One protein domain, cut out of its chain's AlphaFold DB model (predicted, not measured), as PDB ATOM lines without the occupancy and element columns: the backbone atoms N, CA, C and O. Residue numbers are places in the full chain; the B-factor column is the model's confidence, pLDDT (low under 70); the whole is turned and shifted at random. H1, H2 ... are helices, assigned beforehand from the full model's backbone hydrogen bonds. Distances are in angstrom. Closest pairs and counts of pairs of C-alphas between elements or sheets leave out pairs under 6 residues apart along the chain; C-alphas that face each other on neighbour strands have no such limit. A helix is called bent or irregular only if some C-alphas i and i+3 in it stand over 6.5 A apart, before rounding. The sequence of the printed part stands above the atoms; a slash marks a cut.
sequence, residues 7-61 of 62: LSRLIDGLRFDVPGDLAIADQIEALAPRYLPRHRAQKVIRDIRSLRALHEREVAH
ATOM      1  N   LEU A   7     -18.963 -45.386  -2.019       70.81
ATOM      2  CA  LEU A   7     -18.608 -44.623  -3.217       70.81
ATOM      3  C   LEU A   7     -19.785 -43.784  -3.746       70.81
ATOM      4  O   LEU A   7     -19.595 -42.623  -4.088       70.81
ATOM      5  N   SER A   8     -20.998 -44.341  -3.777       72.62
ATOM      6  CA  SER A   8     -22.195 -43.620  -4.234       72.62
ATOM      7  C   SER A   8     -22.520 -42.411  -3.357       72.62
ATOM      8  O   SER A   8     -22.814 -41.346  -3.882       72.62
ATOM      9  N   ARG A   9     -22.358 -42.532  -2.033       76.00
ATOM     10  CA  ARG A   9     -22.583 -41.411  -1.105       76.00
ATOM     11  C   ARG A   9     -21.565 -40.286  -1.272       76.00
ATOM     12  O   ARG A   9     -21.926 -39.128  -1.117       76.00
ATOM     13  N   LEU A  10     -20.310 -40.627  -1.567       70.06
ATOM     14  CA  LEU A  10     -19.260 -39.633  -1.793       70.06
ATOM     15  C   LEU A  10     -19.478 -38.877  -3.104       70.06
ATOM     16  O   LEU A  10     -19.337 -37.662  -3.124       70.06
ATOM     17  N   ILE A  11     -19.874 -39.578  -4.171       69.81
ATOM     18  CA  ILE A  11     -20.177 -38.953  -5.467       69.81
ATOM     19  C   ILE A  11     -21.382 -38.010  -5.351       69.81
ATOM     20  O   ILE A  11     -21.304 -36.886  -5.830       69.81
ATOM     21  N   ASP A  12     -22.461 -38.434  -4.687       69.62
ATOM     22  CA  ASP A  12     -23.663 -37.603  -4.521       69.62
ATOM     23  C   ASP A  12     -23.421 -36.383  -3.606       69.62
ATOM     24  O   ASP A  12     -24.155 -35.397  -3.669       69.62
ATOM     25  N   GLY A  13     -22.403 -36.449  -2.741       63.81
ATOM     26  CA  GLY A  13     -22.025 -35.382  -1.812       63.81
ATOM     27  C   GLY A  13     -20.979 -34.397  -2.342       63.81
ATOM     28  O   GLY A  13     -20.718 -33.401  -1.670       63.81
ATOM     29  N   LEU A  14     -20.378 -34.652  -3.508       65.06
ATOM     30  CA  LEU A  14     -19.348 -33.787  -4.082       65.06
ATOM     31  C   LEU A  14     -19.957 -32.539  -4.698       65.06
ATOM     32  O   LEU A  14     -20.783 -32.621  -5.607       65.06
ATOM     33  N   ARG A  15     -19.513 -31.382  -4.211       61.06
ATOM     34  CA  ARG A  15     -19.959 -30.083  -4.709       61.06
ATOM     35  C   ARG A  15     -18.849 -29.282  -5.397       61.06
ATOM     36  O   ARG A  15     -19.189 -28.405  -6.183       61.06
ATOM     37  N   PHE A  16     -17.573 -29.671  -5.250       60.38
ATOM     38  CA  PHE A  16     -16.434 -29.048  -5.951       60.38
ATOM     39  C   PHE A  16     -16.317 -27.525  -5.722       60.38
ATOM     40  O   PHE A  16     -15.748 -26.808  -6.541       60.38
ATOM     41  N   ASP A  17     -16.868 -27.025  -4.617       55.91
ATOM     42  CA  ASP A  17     -16.991 -25.619  -4.244       55.91
ATOM     43  C   ASP A  17     -16.185 -25.247  -2.981       55.91
ATOM     44  O   ASP A  17     -16.176 -24.078  -2.586       55.91
ATOM     45  N   VAL A  18     -15.457 -26.188  -2.359       58.28
ATOM     46  CA  VAL A  18     -14.666 -25.936  -1.139       58.28
ATOM     47  C   VAL A  18     -13.347 -26.728  -1.083       58.28
ATOM     48  O   VAL A  18     -13.245 -27.833  -1.601       58.28
ATOM     49  N   PRO A  19     -12.315 -26.247  -0.354       57.19
ATOM     50  CA  PRO A  19     -11.017 -26.936  -0.228       57.19
ATOM     51  C   PRO A  19     -11.085 -28.395   0.272       57.19
ATOM     52  O   PRO A  19     -10.144 -29.166   0.087       57.19
ATOM     53  N   GLY A  20     -12.199 -28.796   0.901       61.62
ATOM     54  CA  GLY A  20     -12.459 -30.177   1.322       61.62
ATOM     55  C   GLY A  20     -12.633 -31.180   0.171       61.62
ATOM     56  O   GLY A  20     -12.553 -32.387   0.407       61.62
ATOM     57  N   ASP A  21     -12.812 -30.713  -1.067       68.19
ATOM     58  CA  ASP A  21     -13.038 -31.567  -2.237       68.19
ATOM     59  C   ASP A  21     -11.815 -32.416  -2.620       68.19
ATOM     60  O   ASP A  21     -11.970 -33.506  -3.178       68.19
ATOM     61  N   LEU A  22     -10.600 -32.000  -2.238       72.38
ATOM     62  CA  LEU A  22      -9.381 -32.792  -2.450       72.38
ATOM     63  C   LEU A  22      -9.372 -34.081  -1.614       72.38
ATOM     64  O   LEU A  22      -9.033 -35.152  -2.122       72.38
ATOM     65  N   ALA A  23      -9.822 -34.009  -0.359       79.44
ATOM     66  CA  ALA A  23      -9.901 -35.178   0.514       79.44
ATOM     67  C   ALA A  23     -10.970 -36.178   0.036       79.44
ATOM     68  O   ALA A  23     -10.794 -37.391   0.162       79.44
ATOM     69  N   ILE A  24     -12.071 -35.689  -0.545       79.25
ATOM     70  CA  ILE A  24     -13.115 -36.546  -1.122       79.25
ATOM     71  C   ILE A  24     -12.624 -37.179  -2.433       79.25
ATOM     72  O   ILE A  24     -12.846 -38.370  -2.663       79.25
ATOM     73  N   ALA A  25     -11.896 -36.425  -3.260       82.62
ATOM     74  CA  ALA A  25     -11.259 -36.935  -4.471       82.62
ATOM     75  C   ALA A  25     -10.321 -38.124  -4.182       82.62
ATOM     76  O   ALA A  25     -10.403 -39.147  -4.867       82.62
ATOM     77  N   ASP A  26      -9.493 -38.042  -3.135       84.38
ATOM     78  CA  ASP A  26      -8.630 -39.155  -2.705       84.38
ATOM     79  C   ASP A  26      -9.432 -40.403  -2.305       84.38
ATOM     80  O   ASP A  26      -9.096 -41.529  -2.688       84.38
ATOM     81  N   GLN A  27     -10.534 -40.216  -1.572       87.62
ATOM     82  CA  GLN A  27     -11.406 -41.324  -1.180       87.62
ATOM     83  C   GLN A  27     -12.068 -41.986  -2.394       87.62
ATOM     84  O   GLN A  27     -12.176 -43.213  -2.446       87.62
ATOM     85  N   ILE A  28     -12.472 -41.206  -3.400       86.31
ATOM     86  CA  ILE A  28     -13.040 -41.747  -4.638       86.31
ATOM     87  C   ILE A  28     -11.999 -42.533  -5.430       86.31
ATOM     88  O   ILE A  28     -12.315 -43.641  -5.869       86.31
ATOM     89  N   GLU A  29     -10.770 -42.028  -5.582       88.94
ATOM     90  CA  GLU A  29      -9.702 -42.776  -6.265       88.94
ATOM     91  C   GLU A  29      -9.435 -44.125  -5.581       88.94
ATOM     92  O   GLU A  29      -9.304 -45.147  -6.260       88.94
ATOM     93  N   ALA A  30      -9.435 -44.158  -4.244       91.69
ATOM     94  CA  ALA A  30      -9.215 -45.382  -3.476       91.69
ATOM     95  C   ALA A  30     -10.380 -46.389  -3.573       91.69
ATOM     96  O   ALA A  30     -10.162 -47.606  -3.572       91.69
ATOM     97  N   LEU A  31     -11.627 -45.909  -3.646       91.38
ATOM     98  CA  LEU A  31     -12.827 -46.756  -3.635       91.38
ATOM     99  C   LEU A  31     -13.276 -47.187  -5.039       91.38
ATOM    100  O   LEU A  31     -13.831 -48.278  -5.190       91.38
ATOM    101  N   ALA A  32     -13.009 -46.393  -6.078       89.88
ATOM    102  CA  ALA A  32     -13.380 -46.694  -7.461       89.88
ATOM    103  C   ALA A  32     -12.985 -48.113  -7.932       89.88
ATOM    104  O   ALA A  32     -13.864 -48.819  -8.432       89.88
ATOM    105  N   PRO A  33     -11.741 -48.603  -7.748       92.12
ATOM    106  CA  PRO A  33     -11.363 -49.945  -8.200       92.12
ATOM    107  C   PRO A  33     -12.021 -51.074  -7.392       92.12
ATOM    108  O   PRO A  33     -12.053 -52.208  -7.863       92.12
ATOM    109  N   ARG A  34     -12.551 -50.787  -6.194       93.69
ATOM    110  CA  ARG A  34     -13.229 -51.777  -5.339       93.69
ATOM    111  C   ARG A  34     -14.699 -51.969  -5.707       93.69
ATOM    112  O   ARG A  34     -15.226 -53.061  -5.527       93.69
ATOM    113  N   TYR A  35     -15.358 -50.919  -6.199       90.06
ATOM    114  CA  TYR A  35     -16.811 -50.912  -6.416       90.06
ATOM    115  C   TYR A  35     -17.237 -50.770  -7.879       90.06
ATOM    116  O   TYR A  35     -18.421 -50.937  -8.177       90.06
ATOM    117  N   LEU A  36     -16.315 -50.464  -8.794       88.12
ATOM    118  CA  LEU A  36     -16.610 -50.295 -10.214       88.12
ATOM    119  C   LEU A  36     -15.842 -51.307 -11.076       88.12
ATOM    120  O   LEU A  36     -14.701 -51.649 -10.769       88.12
ATOM    121  N   PRO A  37     -16.413 -51.728 -12.219       93.31
ATOM    122  CA  PRO A  37     -15.664 -52.452 -13.241       93.31
ATOM    123  C   PRO A  37     -14.433 -51.656 -13.691       93.31
ATOM    124  O   PRO A  37     -14.502 -50.433 -13.824       93.31
ATOM    125  N   ARG A  38     -13.332 -52.351 -14.007       91.38
ATOM    126  CA  ARG A  38     -12.013 -51.754 -14.308       91.38
ATOM    127  C   ARG A  38     -12.066 -50.553 -15.260       91.38
ATOM    128  O   ARG A  38     -11.489 -49.517 -14.951       91.38
ATOM    129  N   HIS A  39     -12.790 -50.662 -16.374       92.75
ATOM    130  CA  HIS A  39     -12.911 -49.579 -17.359       92.75
ATOM    131  C   HIS A  39     -13.597 -48.324 -16.785       92.75
ATOM    132  O   HIS A  39     -13.195 -47.201 -17.083       92.75
ATOM    133  N   ARG A  40     -14.611 -48.497 -15.925       88.25
ATOM    134  CA  ARG A  40     -15.290 -47.381 -15.250       88.25
ATOM    135  C   ARG A  40     -14.423 -46.789 -14.152       88.25
ATOM    136  O   ARG A  40     -14.336 -45.571 -14.075       88.25
ATOM    137  N   ALA A  41     -13.761 -47.628 -13.354       91.56
ATOM    138  CA  ALA A  41     -12.837 -47.168 -12.320       91.56
ATOM    139  C   ALA A  41     -11.720 -46.299 -12.919       91.56
ATOM    140  O   ALA A  41     -11.458 -45.211 -12.425       91.56
ATOM    141  N   GLN A  42     -11.123 -46.735 -14.034       93.31
ATOM    142  CA  GLN A  42     -10.098 -45.969 -14.749       93.31
ATOM    143  C   GLN A  42     -10.610 -44.615 -15.245       93.31
ATOM    144  O   GLN A  42      -9.912 -43.614 -15.099       93.31
ATOM    145  N   LYS A  43     -11.829 -44.568 -15.801       91.94
ATOM    146  CA  LYS A  43     -12.450 -43.308 -16.224       91.94
ATOM    147  C   LYS A  43     -12.664 -42.367 -15.035       91.94
ATOM    148  O   LYS A  43     -12.248 -41.220 -15.109       91.94
ATOM    149  N   VAL A  44     -13.242 -42.866 -13.941       88.56
ATOM    150  CA  VAL A  44     -13.493 -42.075 -12.724       88.56
ATOM    151  C   VAL A  44     -12.192 -41.528 -12.139       88.56
ATOM    152  O   VAL A  44     -12.110 -40.337 -11.875       88.56
ATOM    153  N   ILE A  45     -11.154 -42.360 -12.002       90.69
ATOM    154  CA  ILE A  45      -9.841 -41.924 -11.502       90.69
ATOM    155  C   ILE A  45      -9.256 -40.824 -12.394       90.69
ATOM    156  O   ILE A  45      -8.765 -39.818 -11.893       90.69
ATOM    157  N   ARG A  46      -9.319 -40.988 -13.721       92.75
ATOM    158  CA  ARG A  46      -8.832 -39.970 -14.659       92.75
ATOM    159  C   ARG A  46      -9.580 -38.649 -14.485       92.75
ATOM    160  O   ARG A  46      -8.940 -37.610 -14.396       92.75
ATOM    161  N   ASP A  47     -10.907 -38.700 -14.430       88.19
ATOM    162  CA  ASP A  47     -11.742 -37.504 -14.329       88.19
ATOM    163  C   ASP A  47     -11.507 -36.781 -12.978       88.19
ATOM    164  O   ASP A  47     -11.379 -35.559 -12.957       88.19
ATOM    165  N   ILE A  48     -11.319 -37.519 -11.874       88.12
ATOM    166  CA  ILE A  48     -10.946 -36.958 -10.560       88.12
ATOM    167  C   ILE A  48      -9.577 -36.263 -10.598       88.12
ATOM    168  O   ILE A  48      -9.434 -35.150 -10.087       88.12
ATOM    169  N   ARG A  49      -8.572 -36.871 -11.237       88.19
ATOM    170  CA  ARG A  49      -7.243 -36.254 -11.388       88.19
ATOM    171  C   ARG A  49      -7.289 -34.976 -12.211       88.19
ATOM    172  O   ARG A  49      -6.613 -34.011 -11.867       88.19
ATOM    173  N   SER A  50      -8.098 -34.952 -13.271       86.38
ATOM    174  CA  SER A  50      -8.312 -33.744 -14.068       86.38
ATOM    175  C   SER A  50      -8.921 -32.614 -13.236       86.38
ATOM    176  O   SER A  50      -8.477 -31.476 -13.352       86.38
ATOM    177  N   LEU A  51      -9.894 -32.924 -12.375       81.88
ATOM    178  CA  LEU A  51     -10.521 -31.935 -11.492       81.88
ATOM    179  C   LEU A  51      -9.548 -31.414 -10.429       81.88
ATOM    180  O   LEU A  51      -9.529 -30.217 -10.163       81.88
ATOM    181  N   ARG A  52      -8.677 -32.272  -9.890       82.19
ATOM    182  CA  ARG A  52      -7.601 -31.853  -8.979       82.19
ATOM    183  C   ARG A  52      -6.622 -30.891  -9.641       82.19
ATOM    184  O   ARG A  52      -6.335 -29.838  -9.087       82.19
ATOM    185  N   ALA A  53      -6.162 -31.225 -10.846       83.69
ATOM    186  CA  ALA A  53      -5.261 -30.365 -11.604       83.69
ATOM    187  C   ALA A  53      -5.910 -29.016 -11.962       83.69
ATOM    188  O   ALA A  53      -5.220 -28.002 -12.024       83.69
ATOM    189  N   LEU A  54      -7.226 -28.987 -12.200       81.81
ATOM    190  CA  LEU A  54      -7.961 -27.739 -12.401       81.81
ATOM    191  C   LEU A  54      -8.024 -26.917 -11.107       81.81
ATOM    192  O   LEU A  54      -7.665 -25.745 -11.128       81.81
ATOM    193  N   HIS A  55      -8.384 -27.544  -9.984       76.19
ATOM    194  CA  HIS A  55      -8.431 -26.894  -8.673       76.19
ATOM    195  C   HIS A  55      -7.073 -26.297  -8.274       76.19
ATOM    196  O   HIS A  55      -7.011 -25.146  -7.859       76.19
ATOM    197  N   GLU A  56      -5.973 -27.032  -8.459       73.75
ATOM    198  CA  GLU A  56      -4.618 -26.520  -8.209       73.75
ATOM    199  C   GLU A  56      -4.303 -25.287  -9.066       73.75
ATOM    200  O   GLU A  56      -3.674 -24.355  -8.580       73.75
ATOM    201  N   ARG A  57      -4.763 -25.237 -10.322       73.88
ATOM    202  CA  ARG A  57      -4.541 -24.086 -11.214       73.88
ATOM    203  C   ARG A  57      -5.421 -22.887 -10.873       73.88
ATOM    204  O   ARG A  57      -4.971 -21.758 -11.020       73.88
ATOM    205  N   GLU A  58      -6.663 -23.117 -10.470       69.50
ATOM    206  CA  GLU A  58      -7.625 -22.046 -10.194       69.50
ATOM    207  C   GLU A  58      -7.465 -21.470  -8.782       69.50
ATOM    208  O   GLU A  58      -7.616 -20.267  -8.597       69.50
ATOM    209  N   VAL A  59      -7.099 -22.296  -7.797       62.88
ATOM    210  CA  VAL A  59      -6.952 -21.876  -6.394       62.88
ATOM    211  C   VAL A  59      -5.532 -21.413  -6.066       62.88
ATOM    212  O   VAL A  59      -5.381 -20.506  -5.258       62.88
ATOM    213  N   ALA A  60      -4.481 -21.935  -6.717       55.38
ATOM    214  CA  ALA A  60      -3.114 -21.423  -6.514       55.38
ATOM    215  C   ALA A  60      -2.849 -20.057  -7.185       55.38
ATOM    216  O   ALA A  60      -1.735 -19.537  -7.111       55.38
ATOM    217  N   HIS A  61      -3.844 -19.484  -7.867       48.69
ATOM    218  CA  HIS A  61      -3.783 -18.151  -8.473       48.69
ATOM    219  C   HIS A  61      -4.614 -17.092  -7.726       48.69
ATOM    220  O   HIS A  61      -4.791 -15.992  -8.252       48.69
TER     221      HIS A  61
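This is residues 7 to 61 of the 62 residues of an uncharacterized protein of Acidithiobacillus caldus (UniProt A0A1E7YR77). The core of this domain is a long helical hairpin: H3, the longest helix, makes the long axis, and H2 folds back beside it, nearly antiparallel. The short H1 packs on H2 but not on H3, so that H2 lies between the other two, and the chain runs to and fro through the three helices. The printed part has 55 residues with three named helices in the order H1, H2, H3, and no named strand; the class is all helix. The whole is compact, with a radius of gyration of the C-alphas of 11.4 A, yet elongated in outline, with spans of 37 by 19 by 13 A.

Start with H3, residues 38 to 59: find C-alpha 38 at (-12.013, -51.754, -14.308), and from there the helix runs 31.3 A to C-alpha 59 at (-6.952, -21.876, -6.394). Next look at H2, residues 21 to 35, which is 20.1 A from first to last C-alpha. It is irregular, but only just: C-alphas 30 and 33 are 6.9 A apart, against about 5 A in a regular helix, and its line is a rough one. Last comes H1, residues 7 to 13, from C-alpha 7 at (-18.608, -44.623, -3.217) over 10.0 A to C-alpha 13.

Begin between H3 and H2, which form a helical hairpin and touch, with 13 pairs of C-alphas within 8 A. The closest C-alphas are those of Ala 41 and Ala 32, 4.9 A apart. The two helices run opposite ways at a shallow tilt of 7 degrees, and their centres are 10.3 A apart. Now go from H2 to H1, the other helical hairpin: they touch, and their closest C-alphas, those of Leu 31 and Leu 7, are 6.2 A apart. They run opposite ways at a shallow tilt of 29 degrees, centre to centre 9.7 A. H1 and H3 are apart. In H1 and H3 every O i to N i+4 pair is within hydrogen-bond range; in H2 it is 9 of 11.

The two C-alphas farthest apart are those of Pro 37 and His 61, 36.6 A, while the first and last printed C-alphas, those of Leu 7 and His 61, are 30.8 A apart. The printed part has no cut. The link from H2 to H3 is tight, with 2 residues between them, and the link from H1 to H2 is short, with 7. Look in the B-factor column for the confidence: the mean pLDDT of the printed part is 78.8, and 15 residues are under 70, namely 11 to 21 and 58 to 61.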